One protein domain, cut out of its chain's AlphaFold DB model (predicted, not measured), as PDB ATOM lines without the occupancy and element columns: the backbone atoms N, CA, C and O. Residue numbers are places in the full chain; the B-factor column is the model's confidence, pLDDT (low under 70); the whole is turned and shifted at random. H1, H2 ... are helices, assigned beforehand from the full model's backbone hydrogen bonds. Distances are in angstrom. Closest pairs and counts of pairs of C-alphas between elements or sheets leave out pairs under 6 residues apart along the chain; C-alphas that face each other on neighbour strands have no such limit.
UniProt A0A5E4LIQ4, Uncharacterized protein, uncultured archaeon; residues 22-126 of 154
ATOM      1  N   ALA A  22      28.403 -33.058 -36.490       58.59
ATOM      2  CA  ALA A  22      29.554 -33.676 -35.851       58.59
ATOM      3  C   ALA A  22      30.509 -34.089 -36.977       58.59
ATOM      4  O   ALA A  22      30.142 -34.919 -37.805       58.59
ATOM      5  N   GLY A  23      31.685 -33.461 -37.050       78.75
ATOM      6  CA  GLY A  23      32.688 -33.772 -38.073       78.75
ATOM      7  C   GLY A  23      33.071 -32.613 -38.999       78.75
ATOM      8  O   GLY A  23      33.488 -32.878 -40.117       78.75
ATOM      9  N   CYS A  24      32.883 -31.338 -38.634       87.88
ATOM     10  CA  CYS A  24      33.210 -30.226 -39.541       87.88
ATOM     11  C   CYS A  24      34.688 -30.235 -39.970       87.88
ATOM     12  O   CYS A  24      34.989 -30.084 -41.155       87.88
ATOM     13  N   SER A  25      35.601 -30.435 -39.021       88.94
ATOM     14  CA  SER A  25      37.043 -30.472 -39.270       88.94
ATOM     15  C   SER A  25      37.444 -31.774 -39.964       88.94
ATOM     16  O   SER A  25      38.220 -31.753 -40.917       88.94
ATOM     17  N   GLU A  26      36.874 -32.903 -39.536       92.19
ATOM     18  CA  GLU A  26      37.109 -34.210 -40.154       92.19
ATOM     19  C   GLU A  26      36.632 -34.250 -41.613       92.19
ATOM     20  O   GLU A  26      37.359 -34.701 -42.497       92.19
ATOM     21  N   ASN A  27      35.438 -33.731 -41.893       90.25
ATOM     22  CA  ASN A  27      34.875 -33.678 -43.239       90.25
ATOM     23  C   ASN A  27      35.654 -32.721 -44.136       90.25
ATOM     24  O   ASN A  27      35.888 -33.047 -45.297       90.25
ATOM     25  N   ALA A  28      36.091 -31.571 -43.614       91.62
ATOM     26  CA  ALA A  28      36.971 -30.666 -44.347       91.62
ATOM     27  C   ALA A  28      38.282 -31.365 -44.741       91.62
ATOM     28  O   ALA A  28      38.700 -31.281 -45.894       91.62
ATOM     29  N   TYR A  29      38.890 -32.119 -43.820       91.69
ATOM     30  CA  TYR A  29      40.099 -32.886 -44.109       91.69
ATOM     31  C   TYR A  29      39.857 -34.006 -45.132       91.69
ATOM     32  O   TYR A  29      40.572 -34.093 -46.128       91.69
ATOM     33  N   LYS A  30      38.809 -34.817 -44.957       92.94
ATOM     34  CA  LYS A  30      38.432 -35.874 -45.916       92.94
ATOM     35  C   LYS A  30      38.117 -35.317 -47.307       92.94
ATOM     36  O   LYS A  30      38.499 -35.907 -48.319       92.94
ATOM     37  N   SER A  31      37.441 -34.172 -47.362       93.19
ATOM     38  CA  SER A  31      37.173 -33.446 -48.603       93.19
ATOM     39  C   SER A  31      38.482 -33.000 -49.247       93.19
ATOM     40  O   SER A  31      38.693 -33.254 -50.430       93.19
ATOM     41  N   ALA A  32      39.417 -32.436 -48.479       94.12
ATOM     42  CA  ALA A  32      40.733 -32.065 -48.992       94.12
ATOM     43  C   ALA A  32      41.492 -33.275 -49.556       94.12
ATOM     44  O   ALA A  32      41.949 -33.232 -50.693       94.12
ATOM     45  N   CYS A  33      41.531 -34.389 -48.823       93.62
ATOM     46  CA  CYS A  33      42.186 -35.618 -49.267       93.62
ATOM     47  C   CYS A  33      41.618 -36.202 -50.569       93.62
ATOM     48  O   CYS A  33      42.348 -36.848 -51.316       93.62
ATOM     49  N   SER A  34      40.323 -36.010 -50.831       95.00
ATOM     50  CA  SER A  34      39.649 -36.570 -52.011       95.00
ATOM     51  C   SER A  34      39.555 -35.606 -53.194       95.00
ATOM     52  O   SER A  34      39.410 -36.064 -54.326       95.00
ATOM     53  N   SER A  35      39.633 -34.292 -52.961       94.38
ATOM     54  CA  SER A  35      39.411 -33.269 -53.995       94.38
ATOM     55  C   SER A  35      40.645 -32.445 -54.353       94.38
ATOM     56  O   SER A  35      40.699 -31.899 -55.455       94.38
ATOM     57  N   CYS A  36      41.638 -32.352 -53.468       95.31
ATOM     58  CA  CYS A  36      42.851 -31.591 -53.736       95.31
ATOM     59  C   CYS A  36      43.884 -32.424 -54.497       95.31
ATOM     60  O   CYS A  36      44.011 -33.635 -54.319       95.31
ATOM     61  N   SER A  37      44.660 -31.749 -55.341       96.19
ATOM     62  CA  SER A  37      45.836 -32.341 -55.970       96.19
ATOM     63  C   SER A  37      47.001 -32.433 -54.986       96.19
ATOM     64  O   SER A  37      47.090 -31.660 -54.032       96.19
ATOM     65  N   PHE A  38      47.925 -33.350 -55.268       95.81
ATOM     66  CA  PHE A  38      49.182 -33.501 -54.540       95.81
ATOM     67  C   PHE A  38      50.355 -33.180 -55.467       95.81
ATOM     68  O   PHE A  38      50.314 -33.514 -56.655       95.81
ATOM     69  N   ASP A  39      51.397 -32.550 -54.934       93.50
ATOM     70  CA  ASP A  39      52.635 -32.294 -55.664       93.50
ATOM     71  C   ASP A  39      53.497 -33.567 -55.811       93.50
ATOM     72  O   ASP A  39      53.154 -34.656 -55.334       93.50
ATOM     73  N   ALA A  40      54.645 -33.439 -56.483       93.69
ATOM     74  CA  ALA A  40      55.572 -34.553 -56.692       93.69
ATOM     75  C   ALA A  40      56.169 -35.118 -55.387       93.69
ATOM     76  O   ALA A  40      56.610 -36.265 -55.367       93.69
ATOM     77  N   ASN A  41      56.159 -34.340 -54.301       93.00
ATOM     78  CA  ASN A  41      56.635 -34.741 -52.979       93.00
ATOM     79  C   ASN A  41      55.505 -35.312 -52.102       93.00
ATOM     80  O   ASN A  41      55.738 -35.643 -50.940       93.00
ATOM     81  N   GLY A  42      54.284 -35.432 -52.636       92.06
ATOM     82  CA  GLY A  42      53.116 -35.905 -51.896       92.06
ATOM     83  C   GLY A  42      52.514 -34.860 -50.957       92.06
ATOM     84  O   GLY A  42      51.743 -35.226 -50.074       92.06
ATOM     85  N   LYS A  43      52.845 -33.575 -51.123       94.94
ATOM     86  CA  LYS A  43      52.222 -32.477 -50.377       94.94
ATOM     87  C   LYS A  43      50.911 -32.066 -51.010       94.94
ATOM     88  O   LYS A  43      50.814 -31.971 -52.231       94.94
ATOM     89  N   ILE A  44      49.908 -31.821 -50.180       94.31
ATOM     90  CA  ILE A  44      48.607 -31.354 -50.648       94.31
ATOM     91  C   ILE A  44      48.724 -29.920 -51.174       94.31
ATOM     92  O   ILE A  44      49.458 -29.100 -50.616       94.31
ATOM     93  N   ASP A  45      47.992 -29.604 -52.243       96.06
ATOM     94  CA  ASP A  45      47.904 -28.236 -52.743       96.06
ATOM     95  C   ASP A  45      47.407 -27.300 -51.634       96.06
ATOM     96  O   ASP A  45      46.307 -27.455 -51.092       96.06
ATOM     97  N   LYS A  46      48.242 -26.318 -51.284       93.25
ATOM     98  CA  LYS A  46      47.994 -25.431 -50.148       93.25
ATOM     99  C   LYS A  46      46.726 -24.605 -50.351       93.25
ATOM    100  O   LYS A  46      45.953 -24.450 -49.412       93.25
ATOM    101  N   THR A  47      46.503 -24.093 -51.560       95.75
ATOM    102  CA  THR A  47      45.343 -23.249 -51.865       95.75
ATOM    103  C   THR A  47      44.041 -24.034 -51.728       95.75
ATOM    104  O   THR A  47      43.097 -23.557 -51.098       95.75
ATOM    105  N   CYS A  48      44.000 -25.260 -52.247       95.19
ATOM    106  CA  CYS A  48      42.869 -26.159 -52.089       95.19
ATOM    107  C   CYS A  48      42.653 -26.547 -50.620       95.19
ATOM    108  O   CYS A  48      41.534 -26.454 -50.116       95.19
ATOM    109  N   MET A  49      43.720 -26.905 -49.900       92.62
ATOM    110  CA  MET A  49      43.638 -27.238 -48.477       92.62
ATOM    111  C   MET A  49      43.104 -26.066 -47.642       92.62
ATOM    112  O   MET A  49      42.249 -26.260 -46.778       92.62
ATOM    113  N   ASP A  50      43.563 -24.842 -47.904       93.31
ATOM    114  CA  ASP A  50      43.105 -23.645 -47.197       93.31
ATOM    115  C   ASP A  50      41.621 -23.344 -47.497       93.31
ATOM    116  O   ASP A  50      40.873 -22.972 -46.589       93.31
ATOM    117  N   ALA A  51      41.149 -23.598 -48.725       92.44
ATOM    118  CA  ALA A  51      39.727 -23.499 -49.066       92.44
ATOM    119  C   ALA A  51      38.868 -24.518 -48.293       92.44
ATOM    120  O   ALA A  51      37.825 -24.159 -47.743       92.44
ATOM    121  N   GLN A  52      39.322 -25.771 -48.182       93.69
ATOM    122  CA  GLN A  52      38.613 -26.803 -47.415       93.69
ATOM    123  C   GLN A  52      38.621 -26.501 -45.911       93.69
ATOM    124  O   GLN A  52      37.590 -26.625 -45.249       93.69
ATOM    125  N   LYS A  53      39.741 -26.008 -45.366       89.19
ATOM    126  CA  LYS A  53      39.806 -25.511 -43.981       89.19
ATOM    127  C   LYS A  53      38.813 -24.379 -43.740       89.19
ATOM    128  O   LYS A  53      38.119 -24.394 -42.728       89.19
ATOM    129  N   SER A  54      38.710 -23.425 -44.666       89.81
ATOM    130  CA  SER A  54      37.733 -22.336 -44.579       89.81
ATOM    131  C   SER A  54      36.295 -22.865 -44.547       89.81
ATOM    132  O   SER A  54      35.510 -22.435 -43.702       89.81
ATOM    133  N   ALA A  55      35.967 -23.862 -45.375       88.94
ATOM    134  CA  ALA A  55      34.669 -24.536 -45.333       88.94
ATOM    135  C   ALA A  55      34.415 -25.243 -43.985       88.94
ATOM    136  O   ALA A  55      33.314 -25.153 -43.438       88.94
ATOM    137  N   GLY A  56      35.437 -25.881 -43.403       87.00
ATOM    138  CA  GLY A  56      35.376 -26.460 -42.057       87.00
ATOM    139  C   GLY A  56      35.105 -25.413 -40.971       87.00
ATOM    140  O   GLY A  56      34.211 -25.599 -40.147       87.00
ATOM    141  N   ILE A  57      35.804 -24.274 -41.006       86.94
ATOM    142  CA  ILE A  57      35.581 -23.144 -40.086       86.94
ATOM    143  C   ILE A  57      34.160 -22.593 -40.241       86.94
ATOM    144  O   ILE A  57      33.489 -22.331 -39.240       86.94
ATOM    145  N   ALA A  58      33.676 -22.448 -41.477       84.94
ATOM    146  CA  ALA A  58      32.313 -22.003 -41.747       84.94
ATOM    147  C   ALA A  58      31.281 -22.987 -41.175       84.94
ATOM    148  O   ALA A  58      30.343 -22.553 -40.512       84.94
ATOM    149  N   CYS A  59      31.501 -24.297 -41.339       89.25
ATOM    150  CA  CYS A  59      30.677 -25.353 -40.745       89.25
ATOM    151  C   CYS A  59      30.643 -25.255 -39.214       89.25
ATOM    152  O   CYS A  59      29.562 -25.260 -38.620       89.25
ATOM    153  N   VAL A  60      31.798 -25.106 -38.556       86.06
ATOM    154  CA  VAL A  60      31.872 -24.917 -37.095       86.06
ATOM    155  C   VAL A  60      31.119 -23.653 -36.677       86.06
ATOM    156  O   VAL A  60      30.321 -23.692 -35.744       86.06
ATOM    157  N   SER A  61      31.318 -22.548 -37.396       84.12
ATOM    158  CA  SER A  61      30.699 -21.255 -37.084       84.12
ATOM    159  C   SER A  61      29.180 -21.280 -37.257       84.12
ATOM    160  O   SER A  61      28.465 -20.713 -36.437       84.12
ATOM    161  N   SER A  62      28.667 -21.973 -38.280       82.31
ATOM    162  CA  SER A  62      27.225 -22.153 -38.467       82.31
ATOM    163  C   SER A  62      26.615 -23.118 -37.451       82.31
ATOM    164  O   SER A  62      25.454 -22.963 -37.084       82.31
ATOM    165  N   SER A  63      27.392 -24.103 -36.991       84.94
ATOM    166  CA  SER A  63      26.956 -25.086 -35.990       84.94
ATOM    167  C   SER A  63      26.921 -24.498 -34.580       84.94
ATOM    168  O   SER A  63      26.049 -24.841 -33.783       84.94
ATOM    169  N   TYR A  64      27.865 -23.604 -34.267       86.62
ATOM    170  CA  TYR A  64      28.059 -23.014 -32.943       86.62
ATOM    171  C   TYR A  64      28.208 -21.482 -33.017       86.62
ATOM    172  O   TYR A  64      29.241 -20.938 -32.616       86.62
ATOM    173  N   PRO A  65      27.179 -20.751 -33.487       84.31
ATOM    174  CA  PRO A  65      27.284 -19.312 -33.742       84.31
ATOM    175  C   PRO A  65      27.593 -18.496 -32.480       84.31
ATOM    176  O   PRO A  65      28.355 -17.534 -32.543       84.31
ATOM    177  N   LEU A  66      27.063 -18.901 -31.318       86.44
ATOM    178  CA  LEU A  66      27.357 -18.241 -30.040       86.44
ATOM    179  C   LEU A  66      28.820 -18.428 -29.624       86.44
ATOM    180  O   LEU A  66      29.475 -17.463 -29.249       86.44
ATOM    181  N   MET A  67      29.358 -19.645 -29.742       89.19
ATOM    182  CA  MET A  67      30.771 -19.907 -29.458       89.19
ATOM    183  C   MET A  67      31.677 -19.108 -30.402       89.19
ATOM    184  O   MET A  67      32.644 -18.514 -29.943       89.19
ATOM    185  N   ALA A  68      31.349 -19.053 -31.697       86.12
ATOM    186  CA  ALA A  68      32.105 -18.269 -32.672       86.12
ATOM    187  C   ALA A  68      32.108 -16.768 -32.326       86.12
ATOM    188  O   ALA A  68      33.152 -16.120 -32.397       86.12
ATOM    189  N   ALA A  69      30.968 -16.223 -31.890       86.94
ATOM    190  CA  ALA A  69      30.860 -14.831 -31.458       86.94
ATOM    191  C   ALA A  69      31.650 -14.535 -30.168       86.94
ATOM    192  O   ALA A  69      32.289 -13.487 -30.074       86.94
ATOM    193  N   GLU A  70      31.629 -15.438 -29.183       88.81
ATOM    194  CA  GLU A  70      32.412 -15.300 -27.944       88.81
ATOM    195  C   GLU A  70      33.918 -15.461 -28.204       88.81
ATOM    196  O   GLU A  70      34.733 -14.724 -27.647       88.81
ATOM    197  N   TYR A  71      34.302 -16.374 -29.099       87.12
ATOM    198  CA  TYR A  71      35.688 -16.542 -29.533       87.12
ATOM    199  C   TYR A  71      36.225 -15.283 -30.221       87.12
ATOM    200  O   TYR A  71      37.289 -14.797 -29.852       87.12
ATOM    201  N   ALA A  72      35.448 -14.675 -31.125       87.06
ATOM    202  CA  ALA A  72      35.812 -13.410 -31.771       87.06
ATOM    203  C   ALA A  72      35.984 -12.240 -30.778       87.06
ATOM    204  O   ALA A  72      36.699 -11.283 -31.066       87.06
ATOM    205  N   GLN A  73      35.352 -12.316 -29.604       89.38
ATOM    206  CA  GLN A  73      35.507 -11.347 -28.513       89.38
ATOM    207  C   GLN A  73      36.641 -11.704 -27.534       89.38
ATOM    208  O   GLN A  73      36.816 -11.006 -26.535       89.38
ATOM    209  N   GLY A  74      37.384 -12.789 -27.772       86.88
ATOM    210  CA  GLY A  74      38.446 -13.271 -26.885       86.88
ATOM    211  C   GLY A  74      37.943 -13.915 -25.587       86.88
ATOM    212  O   GLY A  74      38.700 -14.037 -24.629       86.88
ATOM    213  N   LYS A  75      36.668 -14.317 -25.527       86.19
ATOM    214  CA  LYS A  75      36.012 -14.853 -24.318       86.19
ATOM    215  C   LYS A  75      35.912 -16.380 -24.290       86.19
ATOM    216  O   LYS A  75      35.415 -16.946 -23.322       86.19
ATOM    217  N   CYS A  76      36.400 -17.054 -25.330       86.81
ATOM    218  CA  CYS A  76      36.340 -18.508 -25.470       86.81
ATOM    219  C   CYS A  76      37.729 -19.110 -25.775       86.81
ATOM    220  O   CYS A  76      37.950 -19.616 -26.875       86.81
ATOM    221  N   PRO A  77      38.681 -19.092 -24.823       89.56
ATOM    222  CA  PRO A  77      40.044 -19.595 -25.051       89.56
ATOM    223  C   PRO A  77      40.104 -21.110 -25.311       89.56
ATOM    224  O   PRO A  77      41.069 -21.607 -25.879       89.56
ATOM    225  N   MET A  78      39.057 -21.861 -24.950       88.38
ATOM    226  CA  MET A  78      38.998 -23.309 -25.191       88.38
ATOM    227  C   MET A  78      39.047 -23.670 -26.683       88.38
ATOM    228  O   MET A  78      39.477 -24.766 -27.027       88.38
ATOM    229  N   VAL A  79      38.634 -22.770 -27.582       88.06
ATOM    230  CA  VAL A  79      38.763 -23.000 -29.033       88.06
ATOM    231  C   VAL A  79      40.238 -23.008 -29.453       88.06
ATOM    232  O   VAL A  79      40.631 -23.867 -30.244       88.06
ATOM    233  N   ASP A  80      41.070 -22.137 -28.871       90.81
ATOM    234  CA  ASP A  80      42.522 -22.141 -29.102       90.81
ATOM    235  C   ASP A  80      43.177 -23.408 -28.535       90.81
ATOM    236  O   ASP A  80      44.060 -23.994 -29.165       90.81
ATOM    237  N   GLU A  81      42.711 -23.886 -27.376       91.75
ATOM    238  CA  GLU A  81      43.162 -25.163 -26.809       91.75
ATOM    239  C   GLU A  81      42.850 -26.335 -27.748       91.75
ATOM    240  O   GLU A  81      43.719 -27.179 -27.977       91.75
ATOM    241  N   CYS A  82      41.655 -26.372 -28.346       91.69
ATOM    242  CA  CYS A  82      41.299 -27.397 -29.329       91.69
ATOM    243  C   CYS A  82      42.202 -27.347 -30.568       91.69
ATOM    244  O   CYS A  82      42.660 -28.391 -31.035       91.69
ATOM    245  N   ALA A  83      42.518 -26.148 -31.067       91.12
ATOM    246  CA  ALA A  83      43.448 -25.980 -32.181       91.12
ATOM    247  C   ALA A  83      44.868 -26.464 -31.825       91.12
ATOM    248  O   ALA A  83      45.512 -27.152 -32.621       91.12
ATOM    249  N   SER A  84      45.338 -26.170 -30.610       93.31
ATOM    250  CA  SER A  84      46.633 -26.640 -30.104       93.31
ATOM    251  C   SER A  84      46.685 -28.167 -29.960       93.31
ATOM    252  O   SER A  84      47.669 -28.801 -30.358       93.31
ATOM    253  N   GLN A  85      45.609 -28.789 -29.463       92.38
ATOM    254  CA  GLN A  85      45.493 -30.249 -29.372       92.38
ATOM    255  C   GLN A  85      45.493 -30.909 -30.752       92.38
ATOM    256  O   GLN A  85      46.186 -31.909 -30.948       92.38
ATOM    257  N   LEU A  86      44.777 -30.331 -31.723       91.06
ATOM    258  CA  LEU A  86      44.803 -30.798 -33.106       91.06
ATOM    259  C   LEU A  86      46.225 -30.747 -33.671       91.06
ATOM    260  O   LEU A  86      46.711 -31.757 -34.176       91.06
ATOM    261  N   GLN A  87      46.914 -29.611 -33.546       91.81
ATOM    262  CA  GLN A  87      48.280 -29.457 -34.050       91.81
ATOM    263  C   GLN A  87      49.252 -30.437 -33.378       91.81
ATOM    264  O   GLN A  87      50.093 -31.037 -34.048       91.81
ATOM    265  N   SER A  88      49.105 -30.636 -32.068       93.25
ATOM    266  CA  SER A  88      49.891 -31.607 -31.305       93.25
ATOM    267  C   SER A  88      49.650 -33.032 -31.805       93.25
ATOM    268  O   SER A  88      50.608 -33.765 -32.039       93.25
ATOM    269  N   CYS A  89      48.395 -33.412 -32.051       91.56
ATOM    270  CA  CYS A  89      48.050 -34.720 -32.606       91.56
ATOM    271  C   CYS A  89      48.627 -34.903 -34.017       91.56
ATOM    272  O   CYS A  89      49.320 -35.885 -34.274       91.56
ATOM    273  N   LEU A  90      48.441 -33.917 -34.906       89.06
ATOM    274  CA  LEU A  90      48.983 -33.940 -36.269       89.06
ATOM    275  C   LEU A  90      50.509 -34.069 -36.287       89.06
ATOM    276  O   LEU A  90      51.046 -34.773 -37.135       89.06
ATOM    277  N   SER A  91      51.213 -33.449 -35.337       88.94
ATOM    278  CA  SER A  91      52.672 -33.573 -35.232       88.94
ATOM    279  C   SER A  91      53.152 -34.978 -34.848       88.94
ATOM    280  O   SER A  91      54.285 -35.332 -35.156       88.94
ATOM    281  N   GLN A  92      52.304 -35.778 -34.193       88.75
ATOM    282  CA  GLN A  92      52.623 -37.152 -33.793       88.75
ATOM    283  C   GLN A  92      52.293 -38.172 -34.884       88.75
ATOM    284  O   GLN A  92      52.972 -39.190 -34.983       88.75
ATOM    285  N   VAL A  93      51.243 -37.919 -35.675       85.38
ATOM    286  CA  VAL A  93      50.758 -38.867 -36.694       85.38
ATOM    287  C   VAL A  93      51.210 -38.533 -38.113       85.38
ATOM    288  O   VAL A  93      51.130 -39.391 -38.984       85.38
ATOM    289  N   GLY A  94      51.654 -37.299 -38.365       77.00
ATOM    290  CA  GLY A  94      52.041 -36.849 -39.696       77.00
ATOM    291  C   GLY A  94      53.339 -37.501 -40.156       77.00
ATOM    292  O   GLY A  94      54.392 -37.297 -39.553       77.00
ATOM    293  N   SER A  95      53.285 -38.220 -41.275       81.62
ATOM    294  CA  SER A  95      54.475 -38.797 -41.918       81.62
ATOM    295  C   SER A  95      55.326 -37.748 -42.645       81.62
ATOM    296  O   SER A  95      56.422 -38.035 -43.128       81.62
ATOM    297  N   GLY A  96      54.810 -36.522 -42.768       81.94
ATOM    298  CA  GLY A  96      55.373 -35.499 -43.639       81.94
ATOM    299  C   GLY A  96      55.021 -35.722 -45.112       81.94
ATOM    300  O   GLY A  96      55.490 -34.952 -45.950       81.94
ATOM    301  N   ASN A  97      54.167 -36.693 -45.435       90.62
ATOM    302  CA  ASN A  97      53.642 -36.940 -46.770       90.62
ATOM    303  C   ASN A  97      52.109 -36.959 -46.718       90.62
ATOM    304  O   ASN A  97      51.495 -37.970 -46.384       90.62
ATOM    305  N   ASP A  98      51.496 -35.836 -47.088       91.12
ATOM    306  CA  ASP A  98      50.050 -35.637 -46.955       91.12
ATOM    307  C   ASP A  98      49.264 -36.650 -47.808       91.12
ATOM    308  O   ASP A  98      48.174 -37.070 -47.434       91.12
ATOM    309  N   LYS A  99      49.826 -37.096 -48.938       92.25
ATOM    310  CA  LYS A  99      49.227 -38.132 -49.788       92.25
ATOM    311  C   LYS A  99      49.163 -39.488 -49.083       92.25
ATOM    312  O   LYS A  99      48.143 -40.169 -49.186       92.25
ATOM    313  N   ALA A 100      50.233 -39.881 -48.391       91.44
ATOM    314  CA  ALA A 100      50.249 -41.106 -47.593       91.44
ATOM    315  C   ALA A 100      49.297 -40.982 -46.394       91.44
ATOM    316  O   ALA A 100      48.445 -41.846 -46.199       91.44
ATOM    317  N   ASP A 101      49.350 -39.853 -45.682       90.00
ATOM    318  CA  ASP A 101      48.486 -39.577 -44.528       90.00
ATOM    319  C   ASP A 101      46.990 -39.572 -44.911       90.00
ATOM    320  O   ASP A 101      46.134 -40.037 -44.151       90.00
ATOM    321  N   CYS A 102      46.653 -39.094 -46.114       90.69
ATOM    322  CA  CYS A 102      45.304 -39.156 -46.677       90.69
ATOM    323  C   CYS A 102      44.874 -40.579 -47.068       90.69
ATOM    324  O   CYS A 102      43.706 -40.924 -46.892       90.69
ATOM    325  N   ALA A 103      45.786 -41.401 -47.594       89.75
ATOM    326  CA  ALA A 103      45.488 -42.777 -47.993       89.75
ATOM    327  C   ALA A 103      45.303 -43.706 -46.781       89.75
ATOM    328  O   ALA A 103      44.403 -44.543 -46.773       89.75
ATOM    329  N   GLU A 104      46.137 -43.540 -45.756       87.06
ATOM    330  CA  GLU A 104      46.074 -44.310 -44.511       87.06
ATOM    331  C   GLU A 104      44.985 -43.791 -43.564       87.06
ATOM    332  O   GLU A 104      44.489 -44.522 -42.708       87.06
ATOM    333  N   GLY A 105      44.594 -42.521 -43.712       85.25
ATOM    334  CA  GLY A 105      43.636 -41.864 -42.828       85.25
ATOM    335  C   GLY A 105      44.195 -41.589 -41.431       85.25
ATOM    336  O   GLY A 105      43.412 -41.390 -40.500       85.25
ATOM    337  N   SER A 106      45.521 -41.557 -41.277       81.56
ATOM    338  CA  SER A 106      46.235 -41.403 -40.000       81.56
ATOM    339  C   SER A 106      45.816 -40.137 -39.238       81.56
ATOM    340  O   SER A 106      45.636 -40.164 -38.020       81.56
ATOM    341  N   ALA A 107      45.560 -39.042 -39.958       87.06
ATOM    342  CA  ALA A 107      45.132 -37.771 -39.379       87.06
ATOM    343  C   ALA A 107      43.615 -37.659 -39.111       87.06
ATOM    344  O   ALA A 107      43.206 -36.749 -38.386       87.06
ATOM    345  N   ASN A 108      42.769 -38.567 -39.626       87.81
ATOM    346  CA  ASN A 108      41.305 -38.478 -39.463       87.81
ATOM    347  C   ASN A 108      40.899 -38.442 -37.985       87.81
ATOM    348  O   ASN A 108      40.082 -37.616 -37.583       87.81
ATOM    349  N   THR A 109      41.517 -39.290 -37.159       88.19
ATOM    350  CA  THR A 109      41.246 -39.352 -35.717       88.19
ATOM    351  C   THR A 109      41.606 -38.046 -35.006       88.19
ATOM    352  O   THR A 109      40.892 -37.636 -34.090       88.19
ATOM    353  N   CYS A 110      42.666 -37.352 -35.438       91.19
ATOM    354  CA  CYS A 110      43.037 -36.049 -34.880       91.19
ATOM    355  C   CYS A 110      41.961 -34.996 -35.168       91.19
ATOM    356  O   CYS A 110      41.534 -34.287 -34.256       91.19
ATOM    357  N   TYR A 111      41.467 -34.930 -36.409       91.69
ATOM    358  CA  TYR A 111      40.395 -34.003 -36.775       91.69
ATOM    359  C   TYR A 111      39.063 -34.346 -36.094       91.69
ATOM    360  O   TYR A 111      38.399 -33.445 -35.585       91.69
ATOM    361  N   ALA A 112      38.716 -35.631 -35.979       90.31
ATOM    362  CA  ALA A 112      37.535 -36.073 -35.238       90.31
ATOM    363  C   ALA A 112      37.623 -35.707 -33.742       90.31
ATOM    364  O   ALA A 112      36.658 -35.227 -33.147       90.31
ATOM    365  N   THR A 113      38.802 -35.869 -33.134       89.31
ATOM    366  CA  THR A 113      39.052 -35.465 -31.740       89.31
ATOM    367  C   THR A 113      38.943 -33.950 -31.575       89.31
ATOM    368  O   THR A 113      38.345 -33.476 -30.609       89.31
ATOM    369  N   SER A 114      39.446 -33.184 -32.544       91.38
ATOM    370  CA  SER A 114      39.276 -31.729 -32.581       91.38
ATOM    371  C   SER A 114      37.800 -31.332 -32.647       91.38
ATOM    372  O   SER A 114      37.374 -30.457 -31.899       91.38
ATOM    373  N   ASP A 115      36.991 -32.001 -33.472       89.94
ATOM    374  CA  ASP A 115      35.548 -31.744 -33.546       89.94
ATOM    375  C   ASP A 115      34.840 -32.031 -32.209       89.94
ATOM    376  O   ASP A 115      33.972 -31.265 -31.783       89.94
ATOM    377  N   ILE A 116      35.244 -33.091 -31.497       90.75
ATOM    378  CA  ILE A 116      34.754 -33.379 -30.140       90.75
ATOM    379  C   ILE A 116      35.159 -32.263 -29.168       90.75
ATOM    380  O   ILE A 116      34.321 -31.806 -28.387       90.75
ATOM    381  N   CYS A 117      36.412 -31.807 -29.221       91.12
ATOM    382  CA  CYS A 117      36.902 -30.720 -28.377       91.12
ATOM    383  C   CYS A 117      36.105 -29.432 -28.616       91.12
ATOM    384  O   CYS A 117      35.586 -28.846 -27.667       91.12
ATOM    385  N   VAL A 118      35.914 -29.037 -29.877       89.88
ATOM    386  CA  VAL A 118      35.147 -27.839 -30.250       89.88
ATOM    387  C   VAL A 118      33.698 -27.944 -29.775       89.88
ATOM    388  O   VAL A 118      33.158 -26.986 -29.230       89.88
ATOM    389  N   LYS A 119      33.074 -29.121 -29.881       89.75
ATOM    390  CA  LYS A 119      31.732 -29.358 -29.331       89.75
ATOM    391  C   LYS A 119      31.682 -29.180 -27.808       89.75
ATOM    392  O   LYS A 119      30.706 -28.645 -27.282       89.75
ATOM    393  N   GLN A 120      32.710 -29.620 -27.084       89.31
ATOM    394  CA  GLN A 120      32.804 -29.415 -25.635       89.31
ATOM    395  C   GLN A 120      33.074 -27.950 -25.277       89.31
ATOM    396  O   GLN A 120      32.472 -27.440 -24.332       89.31
ATOM    397  N   ALA A 121      33.928 -27.263 -26.040       87.12
ATOM    398  CA  ALA A 121      34.163 -25.830 -25.909       87.12
ATOM    399  C   ALA A 121      32.860 -25.050 -26.131       87.12
ATOM    400  O   ALA A 121      32.503 -24.207 -25.313       87.12
ATOM    401  N   ALA A 122      32.071 -25.415 -27.144       87.06
ATOM    402  CA  ALA A 122      30.768 -24.816 -27.413       87.06
ATOM    403  C   ALA A 122      29.768 -24.977 -26.256       87.06
ATOM    404  O   ALA A 122      28.907 -24.123 -26.079       87.06
ATOM    405  N   ALA A 123      29.875 -26.039 -25.451       85.75
ATOM    406  CA  ALA A 123      29.035 -26.233 -24.268       85.75
ATOM    407  C   ALA A 123      29.493 -25.407 -23.048       85.75
ATOM    408  O   ALA A 123      28.704 -25.191 -22.130       85.75
ATOM    409  N   LYS A 124      30.760 -24.973 -23.020       83.38
ATOM    410  CA  LYS A 124      31.387 -24.273 -21.884       83.38
ATOM    411  C   LYS A 124      31.604 -22.773 -22.122       83.38
ATOM    412  O   LYS A 124      31.700 -22.031 -21.153       83.38
ATOM    413  N   CYS A 125      31.713 -22.345 -23.378       79.12
ATOM    414  CA  CYS A 125      32.034 -20.973 -23.764       79.12
ATOM    415  C   CYS A 125      30.884 -19.961 -23.767       79.12
ATOM    416  O   CYS A 125      31.141 -18.824 -23.380       79.12
ATOM    417  N   PRO A 126      29.650 -20.270 -24.211       66.50
ATOM    418  CA  PRO A 126      28.578 -19.307 -24.036       66.50
ATOM    419  C   PRO A 126      28.315 -19.155 -22.532       66.50
ATOM    420  O   PRO A 126      28.347 -20.159 -21.808       66.50
TER     421      PRO A 126
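What this domain is: This is residues 22 to 126 of the 154 residues of an uncharacterized protein of uncultured archaeon (UniProt A0A5E4LIQ4). Two pairs of long helices, the hairpin H1-H2 and the antiparallel pair H4-H6, form an elongated body, joined by H1 packing on H6; short H3 and H5 sit towards opposite ends. The 105 printed residues hold six named helices, H1 to H6, and no named strand: all helix, packing part aligned, part crossed. It is compact, radius of gyration of the C-alphas 14.1 A, spanning 44 by 24 by 21 A.

How they stand to each other: H1, residues 24 to 35, touches H2, residues 46 to 63, closest C-alphas Cys 24 and Gly 56, 5.0 A, opposite ways at a shallow 30 degrees. H3, residues 65 to 72, only just touches H2, with 3 pairs of C-alphas within 8 A, only at the corner, closest Ser 61 and Ala 68, 5.5 A. H4, residues 78 to 93, touches H6, residues 108 to 124, closest C-alphas Met 78 and Ala 121, 5.5 A, opposite ways at a shallow 14 degrees. H5, residues 98 to 104, touches H1 residues 30 to 33 alone, closest C-alphas Cys 33 and Cys 102, 5.4 A. H6 residues 108 to 115 alone touch H1, closest C-alphas Glu 26 and Tyr 111, 4.7 A. In all six helices every O i to N i+4 pair is within hydrogen-bond range.

Where its parts are: H1 begins at C-alpha 24 (33.210, -30.226, -39.541); H6 ends at C-alpha 124 (31.387, -24.273, -21.884). H2 measures 25.4 A, H6 24.7 A and H4 22.6 A.

The domain as a whole: The C-alphas farthest apart, Ala 40 and Pro 126, are 45.0 A apart. The printed part has no cut and no long link. Residues 22 and 126 are under pLDDT 70.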